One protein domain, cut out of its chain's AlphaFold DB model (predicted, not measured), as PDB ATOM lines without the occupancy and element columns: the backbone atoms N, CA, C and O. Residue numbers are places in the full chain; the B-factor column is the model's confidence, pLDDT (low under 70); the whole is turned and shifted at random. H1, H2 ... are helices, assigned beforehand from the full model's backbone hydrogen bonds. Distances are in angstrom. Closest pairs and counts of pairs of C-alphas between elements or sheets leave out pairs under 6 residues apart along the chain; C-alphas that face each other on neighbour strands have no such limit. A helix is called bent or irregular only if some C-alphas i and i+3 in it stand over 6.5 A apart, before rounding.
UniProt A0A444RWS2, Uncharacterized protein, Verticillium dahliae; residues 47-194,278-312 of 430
ATOM      1  N   GLY A  47      98.206   8.583  46.946       57.44
ATOM      2  CA  GLY A  47      99.580   8.902  46.624       57.44
ATOM      3  C   GLY A  47      99.867   8.674  45.148       57.44
ATOM      4  O   GLY A  47      99.116   8.009  44.436       57.44
ATOM      5  N   ALA A  48     100.967   9.282  44.718       70.06
ATOM      6  CA  ALA A  48     101.558   9.157  43.397       70.06
ATOM      7  C   ALA A  48     101.562   7.708  42.876       70.06
ATOM      8  O   ALA A  48     101.756   6.759  43.641       70.06
ATOM      9  N   VAL A  49     101.392   7.545  41.560       82.06
ATOM     10  CA  VAL A  49     101.465   6.233  40.905       82.06
ATOM     11  C   VAL A  49     102.840   5.623  41.185       82.06
ATOM     12  O   VAL A  49     103.869   6.253  40.943       82.06
ATOM     13  N   ASN A  50     102.867   4.390  41.698       87.00
ATOM     14  CA  ASN A  50     104.109   3.695  42.034       87.00
ATOM     15  C   ASN A  50     105.057   3.615  40.814       87.00
ATOM     16  O   ASN A  50     104.617   3.373  39.690       87.00
ATOM     17  N   ARG A  51     106.369   3.768  41.035       89.00
ATOM     18  CA  ARG A  51     107.396   3.765  39.978       89.00
ATOM     19  C   ARG A  51     107.317   2.553  39.045       89.00
ATOM     20  O   ARG A  51     107.430   2.714  37.830       89.00
ATOM     21  N   ASP A  52     107.114   1.356  39.579       90.56
ATOM     22  CA  ASP A  52     107.052   0.140  38.768       90.56
ATOM     23  C   ASP A  52     105.760   0.064  37.957       90.56
ATOM     24  O   ASP A  52     105.768  -0.433  36.826       90.56
ATOM     25  N   ALA A  53     104.667   0.623  38.487       90.81
ATOM     26  CA  ALA A  53     103.433   0.823  37.738       90.81
ATOM     27  C   ALA A  53     103.632   1.837  36.601       90.81
ATOM     28  O   ALA A  53     103.191   1.579  35.482       90.81
ATOM     29  N   VAL A  54     104.357   2.939  36.837       92.88
ATOM     30  CA  VAL A  54     104.711   3.917  35.793       92.88
ATOM     31  C   VAL A  54     105.518   3.256  34.674       92.88
ATOM     32  O   VAL A  54     105.178   3.421  33.502       92.88
ATOM     33  N   LEU A  55     106.552   2.477  35.011       93.44
ATOM     34  CA  LEU A  55     107.375   1.766  34.026       93.44
ATOM     35  C   LEU A  55     106.548   0.761  33.220       93.44
ATOM     36  O   LEU A  55     106.598   0.776  31.991       93.44
ATOM     37  N   TYR A  56     105.740  -0.060  33.894       94.44
ATOM     38  CA  TYR A  56     104.846  -1.010  33.234       94.44
ATOM     39  C   TYR A  56     103.885  -0.301  32.269       94.44
ATOM     40  O   TYR A  56     103.814  -0.658  31.093       94.44
ATOM     41  N   CYS A  57     103.183   0.733  32.739       95.19
ATOM     42  CA  CYS A  57     102.201   1.461  31.936       95.19
ATOM     43  C   CYS A  57     102.849   2.179  30.750       95.19
ATOM     44  O   CYS A  57     102.292   2.170  29.657       95.19
ATOM     45  N   THR A  58     104.042   2.747  30.934       95.56
ATOM     46  CA  THR A  58     104.820   3.375  29.857       95.56
ATOM     47  C   THR A  58     105.075   2.378  28.722       95.56
ATOM     48  O   THR A  58     104.825   2.696  27.557       95.56
ATOM     49  N   GLU A  59     105.501   1.152  29.039       95.38
ATOM     50  CA  GLU A  59     105.691   0.100  28.033       95.38
ATOM     51  C   GLU A  59     104.373  -0.299  27.356       95.38
ATOM     52  O   GLU A  59     104.308  -0.434  26.128       95.38
ATOM     53  N   GLN A  60     103.288  -0.409  28.127       95.81
ATOM     54  CA  GLN A  60     101.964  -0.686  27.570       95.81
ATOM     55  C   GLN A  60     101.528   0.406  26.585       95.81
ATOM     56  O   GLN A  60     101.191   0.095  25.440       95.81
ATOM     57  N   PHE A  61     101.616   1.680  26.964       96.75
ATOM     58  CA  PHE A  61     101.207   2.811  26.126       96.75
ATOM     59  C   PHE A  61     102.031   2.949  24.849       96.75
ATOM     60  O   PHE A  61     101.464   3.250  23.798       96.75
ATOM     61  N   ARG A  62     103.330   2.628  24.883       95.62
ATOM     62  CA  ARG A  62     104.164   2.532  23.668       95.62
ATOM     63  C   ARG A  62     103.694   1.434  22.715       95.62
ATOM     64  O   ARG A  62     103.826   1.557  21.495       95.62
ATOM     65  N   SER A  63     103.158   0.340  23.254       95.38
ATOM     66  CA  SER A  63     102.711  -0.796  22.448       95.38
ATOM     67  C   SER A  63     101.356  -0.559  21.773       95.38
ATOM     68  O   SER A  63     101.140  -1.046  20.660       95.38
ATOM     69  N   TYR A  64     100.444   0.188  22.409       96.38
ATOM     70  CA  TYR A  64      99.036   0.256  22.001       96.38
ATOM     71  C   TYR A  64      98.824   0.790  20.577       96.38
ATOM     72  O   TYR A  64      98.128   0.110  19.825       96.38
ATOM     73  N   PRO A  65      99.464   1.888  20.125       96.81
ATOM     74  CA  PRO A  65      99.368   2.335  18.731       96.81
ATOM     75  C   PRO A  65      99.739   1.262  17.707       96.81
ATOM     76  O   PRO A  65      99.043   1.068  16.711       96.81
ATOM     77  N   LYS A  66     100.806   0.500  17.974       95.44
ATOM     78  CA  LYS A  66     101.280  -0.559  17.071       95.44
ATOM     79  C   LYS A  66     100.349  -1.769  17.100       95.44
ATOM     80  O   LYS A  66     100.063  -2.349  16.053       95.44
ATOM     81  N   ARG A  67      99.882  -2.163  18.289       94.25
ATOM     82  CA  ARG A  67      98.942  -3.280  18.455       94.25
ATOM     83  C   ARG A  67      97.591  -2.974  17.835       94.25
ATOM     84  O   ARG A  67      97.066  -3.847  17.159       94.25
ATOM     85  N   TRP A  68      97.101  -1.744  17.962       94.62
ATOM     86  CA  TRP A  68      95.831  -1.326  17.376       94.62
ATOM     87  C   TRP A  68      95.778  -1.611  15.873       94.62
ATOM     88  O   TRP A  68      94.813  -2.182  15.375       94.62
ATOM     89  N   VAL A  69      96.871  -1.337  15.160       94.75
ATOM     90  CA  VAL A  69      96.987  -1.625  13.724       94.75
ATOM     91  C   VAL A  69      97.145  -3.122  13.444       94.75
ATOM     92  O   VAL A  69      96.514  -3.651  12.531       94.75
ATOM     93  N   LYS A  70      97.978  -3.828  14.217       92.31
ATOM     94  CA  LYS A  70      98.327  -5.239  13.960       92.31
ATOM     95  C   LYS A  70      97.261  -6.243  14.411       92.31
ATOM     96  O   LYS A  70      97.197  -7.341  13.869       92.31
ATOM     97  N   GLN A  71      96.449  -5.893  15.403       87.81
ATOM     98  CA  GLN A  71      95.483  -6.775  16.066       87.81
ATOM     99  C   GLN A  71      94.046  -6.377  15.701       87.81
ATOM    100  O   GLN A  71      93.187  -6.237  16.565       87.81
ATOM    101  N   ASN A  72      93.786  -6.175  14.405       79.75
ATOM    102  CA  ASN A  72      92.445  -5.928  13.859       79.75
ATOM    103  C   ASN A  72      91.693  -4.749  14.517       79.75
ATOM    104  O   ASN A  72      90.501  -4.844  14.811       79.75
ATOM    105  N   GLY A  73      92.384  -3.638  14.787       75.12
ATOM    106  CA  GLY A  73      91.765  -2.456  15.393       75.12
ATOM    107  C   GLY A  73      91.471  -2.601  16.887       75.12
ATOM    108  O   GLY A  73      90.708  -1.797  17.423       75.12
ATOM    109  N   PHE A  74      92.038  -3.597  17.573       80.38
ATOM    110  CA  PHE A  74      91.850  -3.771  19.012       80.38
ATOM    111  C   PHE A  74      92.837  -2.922  19.820       80.38
ATOM    112  O   PHE A  74      94.054  -3.065  19.692       80.38
ATOM    113  N   ALA A  75      92.306  -2.052  20.677       89.44
ATOM    114  CA  ALA A  75      93.046  -1.431  21.769       89.44
ATOM    115  C   ALA A  75      92.237  -1.597  23.068       89.44
ATOM    116  O   ALA A  75      91.008  -1.667  23.004       89.44
ATOM    117  N   PRO A  76      92.868  -1.611  24.257       91.44
ATOM    118  CA  PRO A  76      92.169  -1.915  25.516       91.44
ATOM    119  C   PRO A  76      90.955  -1.019  25.843       91.44
ATOM    120  O   PRO A  76      90.068  -1.432  26.591       91.44
ATOM    121  N   PHE A  77      90.884   0.178  25.248       95.75
ATOM    122  CA  PHE A  77      89.791   1.147  25.401       95.75
ATOM    123  C   PHE A  77      89.040   1.478  24.093       95.75
ATOM    124  O   PHE A  77      88.123   2.298  24.113       95.75
ATOM    125  N   ILE A  78      89.392   0.843  22.964       94.62
ATOM    126  CA  ILE A  78      88.731   1.024  21.658       94.62
ATOM    127  C   ILE A  78      88.248  -0.338  21.165       94.62
ATOM    128  O   ILE A  78      89.050  -1.188  20.776       94.62
ATOM    129  N   HIS A  79      86.929  -0.540  21.149       92.31
ATOM    130  CA  HIS A  79      86.348  -1.787  20.667       92.31
ATOM    131  C   HIS A  79      86.027  -1.731  19.163       92.31
ATOM    132  O   HIS A  79      85.226  -0.885  18.754       92.31
ATOM    133  N   PRO A  80      86.533  -2.660  18.326       88.69
ATOM    134  CA  PRO A  80      86.278  -2.651  16.881       88.69
ATOM    135  C   PRO A  80      84.786  -2.687  16.524       88.69
ATOM    136  O   PRO A  80      84.319  -1.948  15.657       88.69
ATOM    137  N   SER A  81      84.001  -3.507  17.231       89.50
ATOM    138  CA  SER A  81      82.563  -3.661  16.965       89.50
ATOM    139  C   SER A  81      81.724  -2.419  17.253       89.50
ATOM    140  O   SER A  81      80.555  -2.402  16.876       89.50
ATOM    141  N   LEU A  82      82.290  -1.395  17.904       88.94
ATOM    142  CA  LEU A  82      81.601  -0.120  18.088       88.94
ATOM    143  C   LEU A  82      81.468   0.640  16.760       88.94
ATOM    144  O   LEU A  82      80.494   1.359  16.563       88.94
ATOM    145  N   TYR A  83      82.433   0.454  15.856       85.62
ATOM    146  CA  TYR A  83      82.554   1.235  14.626       85.62
ATOM    147  C   TYR A  83      82.365   0.408  13.354       85.62
ATOM    148  O   TYR A  83      81.980   0.952  12.320       85.62
ATOM    149  N   LEU A  84      82.615  -0.903  13.408       79.81
ATOM    150  CA  LEU A  84      82.562  -1.754  12.224       79.81
ATOM    151  C   LEU A  84      81.117  -2.137  11.831       79.81
ATOM    152  O   LEU A  84      80.375  -2.682  12.658       79.81
ATOM    153  N   PRO A  85      80.733  -1.966  10.547       69.06
ATOM    154  CA  PRO A  85      79.394  -2.302  10.045       69.06
ATOM    155  C   PRO A  85      78.992  -3.760  10.286       69.06
ATOM    156  O   PRO A  85      77.835  -4.051  10.587       69.06
ATOM    157  N   SER A  86      79.956  -4.681  10.182       64.50
ATOM    158  CA  SER A  86      79.745  -6.126  10.330       64.50
ATOM    159  C   SER A  86      79.222  -6.518  11.710       64.50
ATOM    160  O   SER A  86      78.519  -7.517  11.839       64.50
ATOM    161  N   SER A  87      79.552  -5.736  12.737       63.38
ATOM    162  CA  SER A  87      79.130  -6.001  14.109       63.38
ATOM    163  C   SER A  87      77.878  -5.229  14.485       63.38
ATOM    164  O   SER A  87      77.027  -5.742  15.208       63.38
ATOM    165  N   THR A  88      77.721  -4.008  13.982       60.84
ATOM    166  CA  THR A  88      76.531  -3.227  14.293       60.84
ATOM    167  C   THR A  88      75.334  -3.784  13.525       60.84
ATOM    168  O   THR A  88      74.276  -3.969  14.123       60.84
ATOM    169  N   GLY A  89      75.455  -4.119  12.240       58.59
ATOM    170  CA  GLY A  89      74.303  -4.424  11.382       58.59
ATOM    171  C   GLY A  89      73.498  -3.173  11.010       58.59
ATOM    172  O   GLY A  89      72.384  -3.291  10.507       58.59
ATOM    173  N   CYS A  90      74.046  -1.978  11.278       56.72
ATOM    174  CA  CYS A  90      73.560  -0.717  10.723       56.72
ATOM    175  C   CYS A  90      74.448  -0.347   9.528       56.72
ATOM    176  O   CYS A  90      75.663  -0.254   9.708       56.72
ATOM    177  N   PRO A  91      73.868  -0.060   8.350       55.03
ATOM    178  CA  PRO A  91      74.621   0.468   7.209       55.03
ATOM    179  C   PRO A  91      75.323   1.801   7.526       55.03
ATOM    180  O   PRO A  91      76.341   2.118   6.929       55.03
ATOM    181  N   GLU A  92      74.789   2.552   8.493       55.69
ATOM    182  CA  GLU A  92      75.274   3.868   8.933       55.69
ATOM    183  C   GLU A  92      76.340   3.810  10.039       55.69
ATOM    184  O   GLU A  92      76.735   4.843  10.574       55.69
ATOM    185  N   SER A  93      76.813   2.620  10.429       61.81
ATOM    186  CA  SER A  93      77.949   2.506  11.350       61.81
ATOM    187  C   SER A  93      79.216   2.964  10.645       61.81
ATOM    188  O   SER A  93      79.880   2.192   9.957       61.81
ATOM    189  N   ILE A  94      79.515   4.246  10.799       74.62
ATOM    190  CA  ILE A  94      80.643   4.898  10.158       74.62
ATOM    191  C   ILE A  94      81.814   4.854  11.128       74.62
ATOM    192  O   ILE A  94      81.713   5.303  12.268       74.62
ATOM    193  N   PHE A  95      82.940   4.320  10.663       85.94
ATOM    194  CA  PHE A  95      84.208   4.487  11.354       85.94
ATOM    195  C   PHE A  95      84.567   5.986  11.330       85.94
ATOM    196  O   PHE A  95      84.774   6.515  10.237       85.94
ATOM    197  N   PRO A  96      84.577   6.707  12.472       88.50
ATOM    198  CA  PRO A  96      84.698   8.164  12.480       88.50
ATOM    199  C   PRO A  96      85.973   8.636  11.787       88.50
ATOM    200  O   PRO A  96      87.025   8.016  11.942       88.50
ATOM    201  N   LEU A  97      85.906   9.754  11.056       88.62
ATOM    202  CA  LEU A  97      87.063  10.281  10.321       88.62
ATOM    203  C   LEU A  97      88.263  10.552  11.245       88.62
ATOM    204  O   LEU A  97      89.402  10.280  10.883       88.62
ATOM    205  N   THR A  98      87.999  11.009  12.471       92.75
ATOM    206  CA  THR A  98      89.023  11.239  13.502       92.75
ATOM    207  C   THR A  98      89.779   9.960  13.868       92.75
ATOM    208  O   THR A  98      91.002   9.985  14.015       92.75
ATOM    209  N   LEU A  99      89.077   8.826  13.955       93.38
ATOM    210  CA  LEU A  99      89.676   7.518  14.213       93.38
ATOM    211  C   LEU A  99      90.328   6.911  12.971       93.38
ATOM    212  O   LEU A  99      91.355   6.252  13.112       93.38
ATOM    213  N   GLN A 100      89.794   7.152  11.771       93.88
ATOM    214  CA  GLN A 100      90.457   6.774  10.516       93.88
ATOM    215  C   GLN A 100      91.837   7.425  10.411       93.88
ATOM    216  O   GLN A 100      92.839   6.743  10.189       93.88
ATOM    217  N   ASP A 101      91.898   8.736  10.638       96.38
ATOM    218  CA  ASP A 101      93.145   9.494  10.624       96.38
ATOM    219  C   ASP A 101      94.117   9.016  11.707       96.38
ATOM    220  O   ASP A 101      95.303   8.815  11.424       96.38
ATOM    221  N   ALA A 102      93.618   8.762  12.920       97.56
ATOM    222  CA  ALA A 102      94.431   8.215  14.003       97.56
ATOM    223  C   ALA A 102      94.965   6.821  13.670       97.56
ATOM    224  O   ALA A 102      96.126   6.533  13.954       97.56
ATOM    225  N   PHE A 103      94.161   5.962  13.038       96.56
ATOM    226  CA  PHE A 103      94.574   4.621  12.630       96.56
ATOM    227  C   PHE A 103      95.691   4.686  11.584       96.56
ATOM    228  O   PHE A 103      96.713   4.016  11.731       96.56
ATOM    229  N   CYS A 104      95.554   5.554  10.579       97.12
ATOM    230  CA  CYS A 104      96.591   5.800   9.576       97.12
ATOM    231  C   CYS A 104      97.885   6.349  10.198       97.12
ATOM    232  O   CYS A 104      98.976   5.889   9.860       97.12
ATOM    233  N   ALA A 105      97.785   7.289  11.142       98.00
ATOM    234  CA  ALA A 105      98.944   7.804  11.868       98.00
ATOM    235  C   ALA A 105      99.603   6.726  12.745       98.00
ATOM    236  O   ALA A 105     100.828   6.627  12.775       98.00
ATOM    237  N   CYS A 106      98.815   5.869  13.403       98.12
ATOM    238  CA  CYS A 106      99.320   4.714  14.147       98.12
ATOM    239  C   CYS A 106     100.001   3.694  13.224       98.12
ATOM    240  O   CYS A 106     100.996   3.087  13.617       98.12
ATOM    241  N   ALA A 107      99.512   3.519  11.992       97.69
ATOM    242  CA  ALA A 107     100.123   2.640  10.999       97.69
ATOM    243  C   ALA A 107     101.469   3.191  10.512       97.69
ATOM    244  O   ALA A 107     102.448   2.444  10.464       97.69
ATOM    245  N   ALA A 108     101.551   4.499  10.247       97.69
ATOM    246  CA  ALA A 108     102.822   5.170   9.981       97.69
ATOM    247  C   ALA A 108     103.779   5.021  11.177       97.69
ATOM    248  O   ALA A 108     104.917   4.594  11.010       97.69
ATOM    249  N   TYR A 109     103.293   5.258  12.398       97.88
ATOM    250  CA  TYR A 109     104.049   5.063  13.636       97.88
ATOM    251  C   TYR A 109     104.537   3.619  13.839       97.88
ATOM    252  O   TYR A 109     105.649   3.395  14.319       97.88
ATOM    253  N   ALA A 110     103.764   2.617  13.423       97.00
ATOM    254  CA  ALA A 110     104.183   1.221  13.472       97.00
ATOM    255  C   ALA A 110     105.349   0.900  12.520       97.00
ATOM    256  O   ALA A 110     106.072  -0.064  12.780       97.00
ATOM    257  N   ALA A 111     105.549   1.705  11.473       96.50
ATOM    258  CA  ALA A 111     106.677   1.630  10.542       96.50
ATOM    259  C   ALA A 111     107.859   2.547  10.929       96.50
ATOM    260  O   ALA A 111     108.825   2.654  10.168       96.50
ATOM    261  N   LYS A 112     107.797   3.206  12.099       97.00
ATOM    262  CA  LYS A 112     108.855   4.096  12.592       97.00
ATOM    263  C   LYS A 112     110.159   3.350  12.847       97.00
ATOM    264  O   LYS A 112     110.179   2.358  13.576       97.00
ATOM    265  N   ASN A 113     111.241   3.883  12.295       96.44
ATOM    266  CA  ASN A 113     112.629   3.507  12.521       96.44
ATOM    267  C   ASN A 113     113.473   4.777  12.760       96.44
ATOM    268  O   ASN A 113     112.930   5.878  12.830       96.44
ATOM    269  N   GLU A 114     114.785   4.627  12.931       96.38
ATOM    270  CA  GLU A 114     115.686   5.754  13.217       96.38
ATOM    271  C   GLU A 114     115.777   6.757  12.053       96.38
ATOM    272  O   GLU A 114     115.854   7.957  12.293       96.38
ATOM    273  N   GLU A 115     115.697   6.291  10.802       97.75
ATOM    274  CA  GLU A 115     115.846   7.128   9.602       97.75
ATOM    275  C   GLU A 115     114.604   7.979   9.307       97.75
ATOM    276  O   GLU A 115     114.712   9.103   8.822       97.75
ATOM    277  N   ASN A 116     113.410   7.444   9.577       97.44
ATOM    278  CA  ASN A 116     112.137   8.089   9.246       97.44
ATOM    279  C   ASN A 116     111.392   8.652  10.471       97.44
ATOM    280  O   ASN A 116     110.247   9.098  10.331       97.44
ATOM    281  N   SER A 117     112.023   8.645  11.652       97.12
ATOM    282  CA  SER A 117     111.400   9.058  12.917       97.12
ATOM    283  C   SER A 117     110.821  10.468  12.845       97.12
ATOM    284  O   SER A 117     109.637  10.649  13.127       97.12
ATOM    285  N   ASP A 118     111.610  11.447  12.401       97.25
ATOM    286  CA  ASP A 118     111.187  12.852  12.337       97.25
ATOM    287  C   ASP A 118     109.986  13.042  11.403       97.25
ATOM    288  O   ASP A 118     109.015  13.721  11.743       97.25
ATOM    289  N   LEU A 119     110.005  12.372  10.244       97.94
ATOM    290  CA  LEU A 119     108.903  12.410   9.286       97.94
ATOM    291  C   LEU A 119     107.624  11.834   9.902       97.94
ATOM    292  O   LEU A 119     106.560  12.443   9.814       97.94
ATOM    293  N   ILE A 120     107.709  10.679  10.552       98.12
ATOM    294  CA  ILE A 120     106.540  10.027  11.148       98.12
ATOM    295  C   ILE A 120     105.992  10.829  12.327       98.12
ATOM    296  O   ILE A 120     104.776  10.994  12.436       98.12
ATOM    297  N   LEU A 121     106.863  11.367  13.181       97.94
ATOM    298  CA  LEU A 121     106.439  12.238  14.274       97.94
ATOM    299  C   LEU A 121     105.802  13.530  13.740       97.94
ATOM    300  O   LEU A 121     104.818  13.981  14.317       97.94
ATOM    301  N   SER A 122     106.250  14.061  12.597       97.94
ATOM    302  CA  SER A 122     105.587  15.198  11.935       97.94
ATOM    303  C   SER A 122     104.181  14.860  11.410       97.94
ATOM    304  O   SER A 122     103.279  15.696  11.470       97.94
ATOM    305  N   ILE A 123     103.945  13.619  10.962       98.00
ATOM    306  CA  ILE A 123     102.612  13.146  10.549       98.00
ATOM    307  C   ILE A 123     101.687  13.055  11.765       98.00
ATOM    308  O   ILE A 123     100.561  13.558  11.727       98.00
ATOM    309  N   VAL A 124     102.164  12.449  12.856       98.19
ATOM    310  CA  VAL A 124     101.451  12.406  14.146       98.19
ATOM    311  C   VAL A 124     101.177  13.824  14.653       98.19
ATOM    312  O   VAL A 124     100.102  14.110  15.190       98.19
ATOM    313  N   GLU A 125     102.126  14.737  14.449       97.56
ATOM    314  CA  GLU A 125     101.963  16.141  14.779       97.56
ATOM    315  C   GLU A 125     100.779  16.756  14.025       97.56
ATOM    316  O   GLU A 125      99.802  17.197  14.637       97.56
ATOM    317  N   ALA A 126     100.844  16.724  12.694       98.00
ATOM    318  CA  ALA A 126      99.849  17.317  11.812       98.00
ATOM    319  C   ALA A 126      98.446  16.747  12.057       98.00
ATOM    320  O   ALA A 126      97.470  17.498  12.089       98.00
ATOM    321  N   LYS A 127      98.338  15.432  12.276       98.19
ATOM    322  CA  LYS A 127      97.049  14.762  12.474       98.19
ATOM    323  C   LYS A 127      96.407  15.064  13.826       98.19
ATOM    324  O   LYS A 127      95.207  15.335  13.855       98.19
ATOM    325  N   ALA A 128      97.169  15.117  14.922       97.88
ATOM    326  CA  ALA A 128      96.580  15.568  16.186       97.88
ATOM    327  C   ALA A 128      96.243  17.067  16.145       97.88
ATOM    328  O   ALA A 128      95.204  17.463  16.658       97.88
ATOM    329  N   THR A 129      97.053  17.896  15.482       97.38
ATOM    330  CA  THR A 129      96.736  19.320  15.296       97.38
ATOM    331  C   THR A 129      95.430  19.502  14.521       97.38
ATOM    332  O   THR A 129      94.564  20.251  14.961       97.38
ATOM    333  N   ALA A 130      95.230  18.769  13.421       96.62
ATOM    334  CA  ALA A 130      93.977  18.803  12.665       96.62
ATOM    335  C   ALA A 130      92.760  18.409  13.522       96.62
ATOM    336  O   ALA A 130      91.719  19.054  13.433       96.62
ATOM    337  N   LEU A 131      92.904  17.401  14.393       97.19
ATOM    338  CA  LEU A 131      91.858  17.002  15.336       97.19
ATOM    339  C   LEU A 131      91.517  18.117  16.340       97.19
ATOM    340  O   LEU A 131      90.344  18.334  16.629       97.19
ATOM    341  N   LEU A 132      92.518  18.835  16.854       96.12
ATOM    342  CA  LEU A 132      92.310  19.928  17.816       96.12
ATOM    343  C   LEU A 132      91.570  21.127  17.204       96.12
ATOM    344  O   LEU A 132      90.842  21.816  17.915       96.12
ATOM    345  N   TYR A 133      91.730  21.356  15.897       94.25
ATOM    346  CA  TYR A 133      91.039  22.415  15.149       94.25
ATOM    347  C   TYR A 133      89.716  21.974  14.512       94.25
ATOM    348  O   TYR A 133      89.062  22.783  13.852       94.25
ATOM    349  N   ALA A 134      89.311  20.714  14.676       90.94
ATOM    350  CA  ALA A 134      88.041  20.239  14.150       90.94
ATOM    351  C   ALA A 134      86.861  20.946  14.840       90.94
ATOM    352  O   ALA A 134      86.899  21.218  16.041       90.94
ATOM    353  N   ASP A 135      85.797  21.217  14.081       88.56
ATOM    354  CA  ASP A 135      84.567  21.785  14.632       88.56
ATOM    355  C   ASP A 135      83.855  20.751  15.513       88.56
ATOM    356  O   ASP A 135      83.414  19.701  15.043       88.56
ATOM    357  N   GLN A 136      83.764  21.066  16.804       87.81
ATOM    358  CA  GLN A 136      83.219  20.189  17.840       87.81
ATOM    359  C   GLN A 136      81.711  20.391  18.035       87.81
ATOM    360  O   GLN A 136      81.059  19.575  18.687       87.81
ATOM    361  N   THR A 137      81.135  21.470  17.490       83.44
ATOM    362  CA  THR A 137      79.750  21.883  17.779       83.44
ATOM    363  C   THR A 137      78.705  20.906  17.243       83.44
ATOM    364  O   THR A 137      77.619  20.790  17.811       83.44
ATOM    365  N   ALA A 138      79.048  20.165  16.190       84.50
ATOM    366  CA  ALA A 138      78.164  19.208  15.535       84.50
ATOM    367  C   ALA A 138      78.374  17.750  15.982       84.50
ATOM    368  O   ALA A 138      77.677  16.866  15.484       84.50
ATOM    369  N   TRP A 139      79.310  17.463  16.898       90.00
ATOM    370  CA  TRP A 139      79.639  16.077  17.236       90.00
ATOM    371  C   TRP A 139      78.486  15.352  17.937       90.00
ATOM    372  O   TRP A 139      78.058  15.681  19.055       90.00
ATOM    373  N   SER A 140      78.046  14.262  17.321       90.12
ATOM    374  CA  SER A 140      77.285  13.215  17.991       90.12
ATOM    375  C   SER A 140      78.109  12.582  19.123       90.12
ATOM    376  O   SER A 140      79.329  12.736  19.212       90.12
ATOM    377  N   LEU A 141      77.445  11.860  20.028       90.69
ATOM    378  CA  LEU A 141      78.133  11.194  21.139       90.69
ATOM    379  C   LEU A 141      79.206  10.185  20.658       90.69
ATOM    380  O   LEU A 141      80.314  10.226  21.193       90.69
ATOM    381  N   PRO A 142      78.952   9.320  19.651       88.81
ATOM    382  CA  PRO A 142      79.984   8.429  19.112       88.81
ATOM    383  C   PRO A 142      81.164   9.160  18.459       88.81
ATOM    384  O   PRO A 142      82.295   8.687  18.565       88.81
ATOM    385  N   GLU A 143      80.927  10.307  17.814       90.62
ATOM    386  CA  GLU A 143      81.990  11.133  17.221       90.62
ATOM    387  C   GLU A 143      82.850  11.793  18.294       90.62
ATOM    388  O   GLU A 143      84.073  11.736  18.204       90.62
ATOM    389  N   GLN A 144      82.233  12.339  19.347       94.81
ATOM    390  CA  GLN A 144      82.960  12.892  20.492       94.81
ATOM    391  C   GLN A 144      83.795  11.814  21.200       94.81
ATOM    392  O   GLN A 144      84.956  12.051  21.535       94.81
ATOM    393  N   LEU A 145      83.233  10.616  21.397       96.06
ATOM    394  CA  LEU A 145      83.963   9.470  21.939       96.06
ATOM    395  C   LEU A 145      85.155   9.098  21.044       96.06
ATOM    396  O   LEU A 145      86.270   8.962  21.541       96.06
ATOM    397  N   GLY A 146      84.934   8.975  19.731       95.38
ATOM    398  CA  GLY A 146      85.989   8.646  18.772       95.38
ATOM    399  C   GLY A 146      87.084   9.715  18.701       95.38
ATOM    400  O   GLY A 146      88.263   9.380  18.622       95.38
ATOM    401  N   ALA A 147      86.722  10.996  18.803       96.81
ATOM    402  CA  ALA A 147      87.668  12.105  18.881       96.81
ATOM    403  C   ALA A 147      88.546  12.023  20.141       96.81
ATOM    404  O   ALA A 147      89.765  12.161  20.038       96.81
ATOM    405  N   LEU A 148      87.967  11.734  21.312       98.06
ATOM    406  CA  LEU A 148      88.746  11.551  22.541       98.06
ATOM    407  C   LEU A 148      89.652  10.313  22.464       98.06
ATOM    408  O   LEU A 148      90.819  10.390  22.838       98.06
ATOM    409  N   GLN A 149      89.160   9.196  21.926       98.19
ATOM    410  CA  GLN A 149      89.973   7.995  21.699       98.19
ATOM    411  C   GLN A 149      91.163   8.275  20.770       98.19
ATOM    412  O   GLN A 149      92.292   7.901  21.090       98.19
ATOM    413  N   ALA A 150      90.933   8.973  19.654       98.19
ATOM    414  CA  ALA A 150      91.984   9.405  18.734       98.19
ATOM    415  C   ALA A 150      93.008  10.315  19.429       98.19
ATOM    416  O   ALA A 150      94.213  10.104  19.295       98.19
ATOM    417  N   LEU A 151      92.537  11.291  20.214       98.50
ATOM    418  CA  LEU A 151      93.402  12.198  20.963       98.50
ATOM    419  C   LEU A 151      94.285  11.437  21.959       98.50
ATOM    420  O   LEU A 151      95.493  11.660  21.982       98.50
ATOM    421  N   ILE A 152      93.723  10.490  22.713       98.50
ATOM    422  CA  ILE A 152      94.485   9.637  23.637       98.50
ATOM    423  C   ILE A 152      95.580   8.864  22.888       98.50
ATOM    424  O   ILE A 152      96.714   8.822  23.357       98.50
ATOM    425  N   MET A 153      95.289   8.307  21.707       98.19
ATOM    426  CA  MET A 153      96.289   7.589  20.901       98.19
ATOM    427  C   MET A 153      97.442   8.496  20.455       98.19
ATOM    428  O   MET A 153      98.607   8.109  20.570       98.19
ATOM    429  N   TYR A 154      97.147   9.717  19.997       98.56
ATOM    430  CA  TYR A 154      98.190  10.691  19.663       98.56
ATOM    431  C   TYR A 154      99.034  11.058  20.884       98.56
ATOM    432  O   TYR A 154     100.261  11.097  20.793       98.56
ATOM    433  N   GLN A 155      98.398  11.278  22.034       98.12
ATOM    434  CA  GLN A 155      99.097  11.637  23.262       98.12
ATOM    435  C   GLN A 155      99.947  10.481  23.799       98.12
ATOM    436  O   GLN A 155     101.061  10.730  24.243       98.12
ATOM    437  N   MET A 156      99.511   9.222  23.669       98.00
ATOM    438  CA  MET A 156     100.347   8.060  23.995       98.00
ATOM    439  C   MET A 156     101.643   8.049  23.170       98.00
ATOM    440  O   MET A 156     102.727   7.872  23.727       98.00
ATOM    441  N   ILE A 157     101.555   8.297  21.856       98.12
ATOM    442  CA  ILE A 157     102.745   8.387  20.996       98.12
ATOM    443  C   ILE A 157     103.643   9.538  21.462       98.12
ATOM    444  O   ILE A 157     104.831   9.333  21.698       98.12
ATOM    445  N   ARG A 158     103.085  10.741  21.623       97.56
ATOM    446  CA  ARG A 158     103.865  11.953  21.908       97.56
ATOM    447  C   ARG A 158     104.496  11.964  23.303       97.56
ATOM    448  O   ARG A 158     105.657  12.344  23.434       97.56
ATOM    449  N   TRP A 159     103.766  11.538  24.333       96.38
ATOM    450  CA  TRP A 159     104.259  11.508  25.711       96.38
ATOM    451  C   TRP A 159     105.296  10.405  25.937       96.38
ATOM    452  O   TRP A 159     106.335  10.666  26.552       96.38
ATOM    453  N   PHE A 160     105.070   9.195  25.405       96.06
ATOM    454  CA  PHE A 160     105.878   8.023  25.764       96.06
ATOM    455  C   PHE A 160     106.925   7.612  24.718       96.06
ATOM    456  O   PHE A 160     107.916   6.988  25.103       96.06
ATOM    457  N   ASP A 161     106.779   7.975  23.440       94.81
ATOM    458  CA  ASP A 161     107.750   7.664  22.366       94.81
ATOM    459  C   ASP A 161     108.024   8.851  21.416       94.81
ATOM    460  O   ASP A 161     108.523   8.683  20.301       94.81
ATOM    461  N   GLY A 162     107.679  10.067  21.846       94.00
ATOM    462  CA  GLY A 162     107.977  11.303  21.134       94.00
ATOM    463  C   GLY A 162     109.362  11.860  21.467       94.00
ATOM    464  O   GLY A 162     109.951  11.551  22.509       94.00
ATOM    465  N   ASP A 163     109.868  12.721  20.588       93.75
ATOM    466  CA  ASP A 163     111.028  13.567  20.869       93.75
ATOM    467  C   ASP A 163     110.672  14.700  21.864       93.75
ATOM    468  O   ASP A 163     109.544  14.815  22.356       93.75
ATOM    469  N   ILE A 164     111.646  15.556  22.185       93.69
ATOM    470  CA  ILE A 164     111.438  16.689  23.103       93.69
ATOM    471  C   ILE A 164     110.321  17.615  22.594       93.69
ATOM    472  O   ILE A 164     109.494  18.068  23.385       93.69
ATOM    473  N   ARG A 165     110.255  17.861  21.282       95.50
ATOM    474  CA  ARG A 165     109.233  18.715  20.668       95.50
ATOM    475  C   ARG A 165     107.840  18.111  20.843       95.50
ATOM    476  O   ARG A 165     106.928  18.819  21.265       95.50
ATOM    477  N   GLN A 166     107.668  16.824  20.554       96.88
ATOM    478  CA  GLN A 166     106.395  16.125  20.697       96.88
ATOM    479  C   GLN A 166     105.899  16.157  22.144       96.88
ATOM    480  O   GLN A 166     104.708  16.377  22.360       96.88
ATOM    481  N   ARG A 167     106.795  16.014  23.131       95.88
ATOM    482  CA  ARG A 167     106.431  16.133  24.552       95.88
ATOM    483  C   ARG A 167     105.960  17.539  24.911       95.88
ATOM    484  O   ARG A 167     104.885  17.662  25.480       95.88
ATOM    485  N   VAL A 168     106.675  18.585  24.488       95.50
ATOM    486  CA  VAL A 168     106.256  19.985  24.713       95.50
ATOM    487  C   VAL A 168     104.877  20.262  24.103       95.50
ATOM    488  O   VAL A 168     104.021  20.875  24.738       95.50
ATOM    489  N   LEU A 169     104.631  19.782  22.881       95.75
ATOM    490  CA  LEU A 169     103.323  19.923  22.237       95.75
ATOM    491  C   LEU A 169     102.235  19.148  22.981       95.75
ATOM    492  O   LEU A 169     101.115  19.633  23.117       95.75
ATOM    493  N   ALA A 170     102.542  17.945  23.456       96.00
ATOM    494  CA  ALA A 170     101.596  17.133  24.200       96.00
ATOM    495  C   ALA A 170     101.293  17.718  25.590       96.00
ATOM    496  O   ALA A 170     100.147  17.641  26.024       96.00
ATOM    497  N   ASP A 171     102.266  18.358  26.242       94.69
ATOM    498  CA  ASP A 171     102.086  19.107  27.491       94.69
ATOM    499  C   ASP A 171     101.125  20.279  27.313       94.69
ATOM    500  O   ASP A 171     100.215  20.456  28.119       94.69
ATOM    501  N   ALA A 172     101.266  21.033  26.220       95.31
ATOM    502  CA  ALA A 172     100.352  22.127  25.894       95.31
ATOM    503  C   ALA A 172      98.911  21.648  25.621       95.31
ATOM    504  O   ALA A 172      97.960  22.406  25.804       95.31
ATOM    505  N   VAL A 173      98.744  20.397  25.183       96.12
ATOM    506  CA  VAL A 173      97.444  19.782  24.865       96.12
ATOM    507  C   VAL A 173      96.826  19.068  26.073       96.12
ATOM    508  O   VAL A 173      95.630  18.782  26.057       96.12
ATOM    509  N   GLU A 174      97.581  18.822  27.146       95.25
ATOM    510  CA  GLU A 174      97.105  18.132  28.353       95.25
ATOM    511  C   GLU A 174      95.785  18.714  28.912       95.25
ATOM    512  O   GLU A 174      94.844  17.930  29.101       95.25
ATOM    513  N   PRO A 175      95.617  20.050  29.042       95.44
ATOM    514  CA  PRO A 175      94.366  20.624  29.538       95.44
ATOM    515  C   PRO A 175      93.180  20.383  28.597       95.44
ATOM    516  O   PRO A 175      92.036  20.291  29.042       95.44
ATOM    517  N   VAL A 176      93.431  20.248  27.290       95.75
ATOM    518  CA  VAL A 176      92.394  19.930  26.296       95.75
ATOM    519  C   VAL A 176      91.937  18.483  26.452       95.75
ATOM    520  O   VAL A 176      90.736  18.222  26.429       95.75
ATOM    521  N   VAL A 177      92.866  17.547  26.687       96.44
ATOM    522  CA  VAL A 177      92.527  16.144  26.995       96.44
ATOM    523  C   VAL A 177      91.642  16.087  28.241       96.44
ATOM    524  O   VAL A 177      90.610  15.409  28.237       96.44
ATOM    525  N   ALA A 178      92.005  16.837  29.285       95.38
ATOM    526  CA  ALA A 178      91.221  16.958  30.509       95.38
ATOM    527  C   ALA A 178      89.805  17.478  30.228       95.38
ATOM    528  O   ALA A 178      88.823  16.831  30.593       95.38
ATOM    529  N   ALA A 179      89.699  18.595  29.508       95.69
ATOM    530  CA  ALA A 179      88.428  19.223  29.174       95.69
ATOM    531  C   ALA A 179      87.528  18.310  28.329       95.69
ATOM    532  O   ALA A 179      86.337  18.193  28.614       95.69
ATOM    533  N   TRP A 180      88.073  17.618  27.323       96.69
ATOM    534  CA  TRP A 180      87.309  16.678  26.492       96.69
ATOM    535  C   TRP A 180      86.828  15.463  27.286       96.69
ATOM    536  O   TRP A 180      85.714  14.985  27.064       96.69
ATOM    537  N   THR A 181      87.633  15.002  28.244       96.31
ATOM    538  CA  THR A 181      87.263  13.922  29.169       96.31
ATOM    539  C   THR A 181      86.087  14.348  30.045       96.31
ATOM    540  O   THR A 181      85.056  13.672  30.054       96.31
ATOM    541  N   SER A 182      86.186  15.513  30.692       93.88
ATOM    542  CA  SER A 182      85.110  16.064  31.522       93.88
ATOM    543  C   SER A 182      83.852  16.380  30.714       93.88
ATOM    544  O   SER A 182      82.746  16.116  31.179       93.88
ATOM    545  N   ALA A 183      83.989  16.882  29.484       93.62
ATOM    546  CA  ALA A 183      82.858  17.138  28.594       93.62
ATOM    547  C   ALA A 183      82.129  15.845  28.201       93.62
ATOM    548  O   ALA A 183      80.898  15.823  28.156       93.62
ATOM    549  N   LEU A 184      82.864  14.756  27.941       94.75
ATOM    550  CA  LEU A 184      82.260  13.452  27.665       94.75
ATOM    551  C   LEU A 184      81.538  12.907  28.904       94.75
ATOM    552  O   LEU A 184      80.390  12.483  28.786       94.75
ATOM    553  N   GLN A 185      82.164  12.973  30.085       92.19
ATOM    554  CA  GLN A 185      81.546  12.576  31.359       92.19
ATOM    555  C   GLN A 185      80.262  13.368  31.640       92.19
ATOM    556  O   GLN A 185      79.224  12.779  31.940       92.19
ATOM    557  N   ALA A 186      80.305  14.694  31.485       91.06
ATOM    558  CA  ALA A 186      79.155  15.567  31.699       91.06
ATOM    559  C   ALA A 186      78.005  15.256  30.730       91.06
ATOM    560  O   ALA A 186      76.845  15.249  31.137       91.06
ATOM    561  N   ARG A 187      78.312  14.950  29.460       92.12
ATOM    562  CA  ARG A 187      77.301  14.624  28.442       92.12
ATOM    563  C   ARG A 187      76.550  13.327  28.739       92.12
ATOM    564  O   ARG A 187      75.369  13.232  28.414       92.12
ATOM    565  N   VAL A 188      77.223  12.326  29.309       90.38
ATOM    566  CA  VAL A 188      76.634  10.996  29.560       90.38
ATOM    567  C   VAL A 188      76.036  10.857  30.963       90.38
ATOM    568  O   VAL A 188      75.189   9.991  31.180       90.38
ATOM    569  N   GLY A 189      76.441  11.723  31.895       85.25
ATOM    570  CA  GLY A 189      75.990  11.719  33.283       85.25
ATOM    571  C   GLY A 189      76.636  10.626  34.144       85.25
ATOM    572  O   GLY A 189      77.268   9.688  33.656       85.25
ATOM    573  N   SER A 190      76.454  10.736  35.462       76.38
ATOM    574  CA  SER A 190      77.058   9.831  36.452       76.38
ATOM    575  C   SER A 190      76.510   8.398  36.388       76.38
ATOM    576  O   SER A 190      77.227   7.455  36.709       76.38
ATOM    577  N   ALA A 191      75.282   8.206  35.892       72.88
ATOM    578  CA  ALA A 191      74.637   6.894  35.769       72.88
ATOM    579  C   ALA A 191      75.405   5.904  34.874       72.88
ATOM    580  O   ALA A 191      75.270   4.695  35.027       72.88
ATOM    581  N   VAL A 192      76.233   6.387  33.941       78.44
ATOM    582  CA  VAL A 192      77.089   5.495  33.149       78.44
ATOM    583  C   VAL A 192      78.207   4.902  34.008       78.44
ATOM    584  O   VAL A 192      78.608   3.774  33.748       78.44
ATOM    585  N   PHE A 193      78.681   5.600  35.039       74.38
ATOM    586  CA  PHE A 193      79.851   5.218  35.840       74.38
ATOM    587  C   PHE A 193      79.506   4.534  37.174       74.38
ATOM    588  O   PHE A 193      80.396   3.944  37.788       74.38
ATOM    589  N   HIS A 194      78.234   4.557  37.588       69.62
ATOM    590  CA  HIS A 194      77.748   3.941  38.827       69.62
ATOM    591  C   HIS A 194      76.544   3.035  38.574       69.62
ATOM    592  O   HIS A 194      75.683   3.342  37.750       69.62
ATOM    593  N   ASP A 278      66.154  -6.823  20.093       87.19
ATOM    594  CA  ASP A 278      66.339  -6.342  21.467       87.19
ATOM    595  C   ASP A 278      67.726  -6.694  21.999       87.19
ATOM    596  O   ASP A 278      68.397  -5.860  22.607       87.19
ATOM    597  N   LEU A 279      68.202  -7.910  21.711       86.44
ATOM    598  CA  LEU A 279      69.536  -8.339  22.117       86.44
ATOM    599  C   LEU A 279      70.636  -7.486  21.468       86.44
ATOM    600  O   LEU A 279      71.599  -7.102  22.132       86.44
ATOM    601  N   ARG A 280      70.489  -7.163  20.179       86.12
ATOM    602  CA  ARG A 280      71.424  -6.280  19.465       86.12
ATOM    603  C   ARG A 280      71.420  -4.872  20.039       86.12
ATOM    604  O   ARG A 280      72.490  -4.295  20.218       86.12
ATOM    605  N   LEU A 281      70.243  -4.315  20.321       85.94
ATOM    606  CA  LEU A 281      70.111  -2.981  20.905       85.94
ATOM    607  C   LEU A 281      70.711  -2.929  22.313       85.94
ATOM    608  O   LEU A 281      71.441  -1.987  22.622       85.94
ATOM    609  N   ALA A 282      70.467  -3.952  23.135       87.19
ATOM    610  CA  ALA A 282      71.057  -4.075  24.463       87.19
ATOM    611  C   ALA A 282      72.589  -4.135  24.393       87.19
ATOM    612  O   ALA A 282      73.263  -3.347  25.056       87.19
ATOM    613  N   TRP A 283      73.141  -4.992  23.529       89.31
ATOM    614  CA  TRP A 283      74.588  -5.105  23.364       89.31
ATOM    615  C   TRP A 283      75.222  -3.811  22.841       89.31
ATOM    616  O   TRP A 283      76.246  -3.389  23.364       89.31
ATOM    617  N   ARG A 284      74.604  -3.123  21.874       88.38
ATOM    618  CA  ARG A 284      75.107  -1.832  21.368       88.38
ATOM    619  C   ARG A 284      75.139  -0.750  22.447       88.38
ATOM    620  O   ARG A 284      76.121  -0.018  22.542       88.38
ATOM    621  N   ARG A 285      74.079  -0.643  23.255       88.38
ATOM    622  CA  ARG A 285      74.023   0.312  24.377       88.38
ATOM    623  C   ARG A 285      75.092   0.002  25.412       88.38
ATOM    624  O   ARG A 285      75.786   0.914  25.853       88.38
ATOM    625  N   TRP A 286      75.239  -1.276  25.752       91.50
ATOM    626  CA  TRP A 286      76.288  -1.738  26.648       91.50
ATOM    627  C   TRP A 286      77.678  -1.407  26.105       91.50
ATOM    628  O   TRP A 286      78.479  -0.808  26.811       91.50
ATOM    629  N   LEU A 287      77.940  -1.732  24.838       92.38
ATOM    630  CA  LEU A 287      79.238  -1.544  24.206       92.38
ATOM    631  C   LEU A 287      79.631  -0.066  24.144       92.38
ATOM    632  O   LEU A 287      80.779   0.273  24.426       92.38
ATOM    633  N   LEU A 288      78.681   0.814  23.812       92.19
ATOM    634  CA  LEU A 288      78.895   2.258  23.841       92.19
ATOM    635  C   LEU A 288      79.215   2.740  25.262       92.19
ATOM    636  O   LEU A 288      80.209   3.436  25.453       92.19
ATOM    637  N   ALA A 289      78.415   2.345  26.257       92.25
ATOM    638  CA  ALA A 289      78.628   2.734  27.652       92.25
ATOM    639  C   ALA A 289      79.976   2.240  28.196       92.25
ATOM    640  O   ALA A 289      80.714   3.000  28.819       92.25
ATOM    641  N   GLU A 290      80.334   0.991  27.911       94.44
ATOM    642  CA  GLU A 290      81.599   0.400  28.333       94.44
ATOM    643  C   GLU A 290      82.795   1.052  27.626       94.44
ATOM    644  O   GLU A 290      83.806   1.345  28.263       94.44
ATOM    645  N   SER A 291      82.662   1.383  26.338       95.75
ATOM    646  CA  SER A 291      83.692   2.128  25.605       95.75
ATOM    647  C   SER A 291      83.893   3.534  26.173       95.75
ATOM    648  O   SER A 291      85.031   3.994  26.262       95.75
ATOM    649  N   ILE A 292      82.820   4.205  26.610       96.00
ATOM    650  CA  ILE A 292      82.900   5.500  27.300       96.00
ATOM    651  C   ILE A 292      83.650   5.354  28.627       96.00
ATOM    652  O   ILE A 292      84.616   6.086  28.842       96.00
ATOM    653  N   ARG A 293      83.271   4.392  29.484       96.06
ATOM    654  CA  ARG A 293      83.967   4.130  30.762       96.06
ATOM    655  C   ARG A 293      85.457   3.925  30.547       96.06
ATOM    656  O   ARG A 293      86.262   4.645  31.131       96.06
ATOM    657  N   ARG A 294      85.817   2.997  29.658       97.12
ATOM    658  CA  ARG A 294      87.212   2.654  29.363       97.12
ATOM    659  C   ARG A 294      87.981   3.824  28.772       97.12
ATOM    660  O   ARG A 294      89.121   4.034  29.154       97.12
ATOM    661  N   THR A 295      87.371   4.619  27.895       97.81
ATOM    662  CA  THR A 295      88.034   5.796  27.309       97.81
ATOM    663  C   THR A 295      88.304   6.871  28.362       97.81
ATOM    664  O   THR A 295      89.396   7.434  28.399       97.81
ATOM    665  N   VAL A 296      87.343   7.139  29.248       96.56
ATOM    666  CA  VAL A 296      87.509   8.127  30.325       96.56
ATOM    667  C   VAL A 296      88.553   7.652  31.339       96.56
ATOM    668  O   VAL A 296      89.466   8.407  31.661       96.56
ATOM    669  N   ILE A 297      88.485   6.388  31.773       96.44
ATOM    670  CA  ILE A 297      89.497   5.784  32.652       96.44
ATOM    671  C   ILE A 297      90.880   5.829  31.980       96.44
ATOM    672  O   ILE A 297      91.844   6.259  32.605       96.44
ATOM    673  N   ALA A 298      90.985   5.457  30.698       97.75
ATOM    674  CA  ALA A 298      92.238   5.509  29.943       97.75
ATOM    675  C   ALA A 298      92.820   6.925  29.922       97.75
ATOM    676  O   ALA A 298      94.009   7.091  30.167       97.75
ATOM    677  N   SER A 299      91.990   7.942  29.672       97.31
ATOM    678  CA  SER A 299      92.418   9.343  29.674       97.31
ATOM    679  C   SER A 299      93.058   9.742  31.004       97.31
ATOM    680  O   SER A 299      94.168  10.273  31.023       97.31
ATOM    681  N   HIS A 300      92.392   9.432  32.119       95.19
ATOM    682  CA  HIS A 300      92.926   9.701  33.451       95.19
ATOM    683  C   HIS A 300      94.225   8.933  33.708       95.19
ATOM    684  O   HIS A 300      95.223   9.551  34.064       95.19
ATOM    685  N   ILE A 301      94.256   7.618  33.464       95.62
ATOM    686  CA  ILE A 301      95.457   6.807  33.712       95.62
ATOM    687  C   ILE A 301      96.646   7.316  32.885       95.62
ATOM    688  O   ILE A 301      97.741   7.462  33.419       95.62
ATOM    689  N   VAL A 302      96.459   7.592  31.594       96.31
ATOM    690  CA  VAL A 302      97.538   8.054  30.705       96.31
ATOM    691  C   VAL A 302      98.136   9.367  31.212       96.31
ATOM    692  O   VAL A 302      99.360   9.503  31.249       96.31
ATOM    693  N   ARG A 303      97.286  10.313  31.627       94.44
ATOM    694  CA  ARG A 303      97.706  11.611  32.174       94.44
ATOM    695  C   ARG A 303      98.451  11.451  33.499       94.44
ATOM    696  O   ARG A 303      99.540  11.998  33.641       94.44
ATOM    697  N   GLU A 304      97.912  10.657  34.424       91.25
ATOM    698  CA  GLU A 304      98.527  10.400  35.733       91.25
ATOM    699  C   GLU A 304      99.879   9.691  35.600       91.25
ATOM    700  O   GLU A 304     100.875  10.123  36.180       91.25
ATOM    701  N   VAL A 305      99.962   8.633  34.790       93.50
ATOM    702  CA  VAL A 305     101.220   7.914  34.545       93.50
ATOM    703  C   VAL A 305     102.259   8.846  33.935       93.50
ATOM    704  O   VAL A 305     103.415   8.819  34.350       93.50
ATOM    705  N   TYR A 306     101.866   9.679  32.970       93.31
ATOM    706  CA  TYR A 306     102.801  10.608  32.358       93.31
ATOM    707  C   TYR A 306     103.282  11.679  33.341       93.31
ATOM    708  O   TYR A 306     104.485  11.924  33.403       93.31
ATOM    709  N   ALA A 307     102.389  12.261  34.148       90.56
ATOM    710  CA  ALA A 307     102.759  13.218  35.189       90.56
ATOM    711  C   ALA A 307     103.817  12.636  36.143       90.56
ATOM    712  O   ALA A 307     104.819  13.288  36.409       90.56
ATOM    713  N   ASN A 308     103.661  11.370  36.544       89.50
ATOM    714  CA  ASN A 308     104.614  10.667  37.410       89.50
ATOM    715  C   ASN A 308     105.883  10.168  36.681       89.50
ATOM    716  O   ASN A 308     106.856   9.782  37.327       89.50
ATOM    717  N   ALA A 309     105.901  10.164  35.344       87.44
ATOM    718  CA  ALA A 309     107.070   9.811  34.535       87.44
ATOM    719  C   ALA A 309     107.950  11.023  34.168       87.44
ATOM    720  O   ALA A 309     109.070  10.839  33.677       87.44
ATOM    721  N   ARG A 310     107.454  12.258  34.339       78.69
ATOM    722  CA  ARG A 310     108.131  13.482  33.886       78.69
ATOM    723  C   ARG A 310     109.473  13.690  34.621       78.69
ATOM    724  O   ARG A 310     109.506  13.737  35.849       78.69
ATOM    725  N   PRO A 311     110.593  13.892  33.895       58.69
ATOM    726  CA  PRO A 311     111.924  14.034  34.499       58.69
ATOM    727  C   PRO A 311     112.118  15.231  35.439       58.69
ATOM    728  O   PRO A 311     113.042  15.212  36.250       58.69
ATOM    729  N   SER A 312     111.287  16.272  35.353       52.66
ATOM    730  CA  SER A 312     111.382  17.453  36.223       52.66
ATOM    731  C   SER A 312     111.129  17.138  37.702       52.66
ATOM    732  O   SER A 312     111.693  17.820  38.552       52.66
TER     733      SER A 312
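What this domain is: This is residues 47 to 194 and 278 to 312 of the 430 residues of an uncharacterized protein of Verticillium dahliae (UniProt A0A444RWS2). H5 runs through the middle of an up-and-down bundle of H3, H4, H5, H6b and H7, each running against the one before it in the chain, with H3 and H4 on one side of H5 and H6b and H7 on the other. The kinked helix H1 crosses the bundle, packing on H3, H5 and H7, while H6a packs on H5 and the short H2 is near H7. The printed part has 183 residues with seven named helices, H1 to H7 in order, and no named strand; the class is all helix. It is compact, with a radius of gyration of the C-alphas of 16.3 A and spans of 51 by 39 by 31 A.

How they stand to each other: Start at H1, residues 51 to 70, with a kink of 37 degrees near residue 64; it is only just irregular, C-alphas 62 and 65 being 6.9 A apart. H2, residues 85 to 88, touches no helix. At H3, residues 97 to 110, look for the C-alphas of Lys 66 and Ala 110, the closest of H1 and H3, 5.0 A apart; these helices touch, about perpendicular at 74 degrees, H1 with residues 65 to 69 alone. H4, residues 117 to 132, makes a hairpin with H3, at a shallow tilt of 13 degrees; their closest C-alphas, of Ala 105 and Val 124, are 5.7 A apart. H5, residues 141 to 161, is the hub, touching five helices; its closest C-alphas to H3 are those of Ala 150 and Leu 99, 5.4 A apart. H6, residues 164 to 188, was assigned as one helix by its hydrogen bonds but is bent, C-alphas 172 and 175 being 7.2 A apart; its arms H6a, residues 164 to 172, and H6b, residues 175 to 188, stand at a steep tilt of 44 degrees. H7, residues 278 to 309, touches H6b with residues 292 to 299 alone, opposite ways at a shallow tilt of 26 degrees; the closest C-alphas, of Thr 181 and Val 296, are 5.9 A apart. Each O i to N i+4 pair is within hydrogen-bond range in H3, H4, H5, H6a, H6b and H7, and 13 of 16 are in H1; H2 is too short for such a pair.

Where its parts are: Find C-alpha 51 at (107.396, 3.765, 39.978); from there H1 runs 29.0 A from first to last C-alpha. H5 begins at C-alpha 141, (78.133, 11.194, 21.139), and measures 29.9 A. H7, the longest at 45.7 A, ends at C-alpha 309, (107.070, 9.811, 34.535).

The domain as a whole: The C-alphas farthest apart, of Asp 278 and Ser 312, are 53.0 A apart. Residues 195 to 277 are not printed, and C-alphas 194 and 278 are 23.2 A apart across the cut. The link from H1 to H2 is long, with 14 residues. Confidence is under 70 at residues 47, 85 to 93, 194 and 311 to 312.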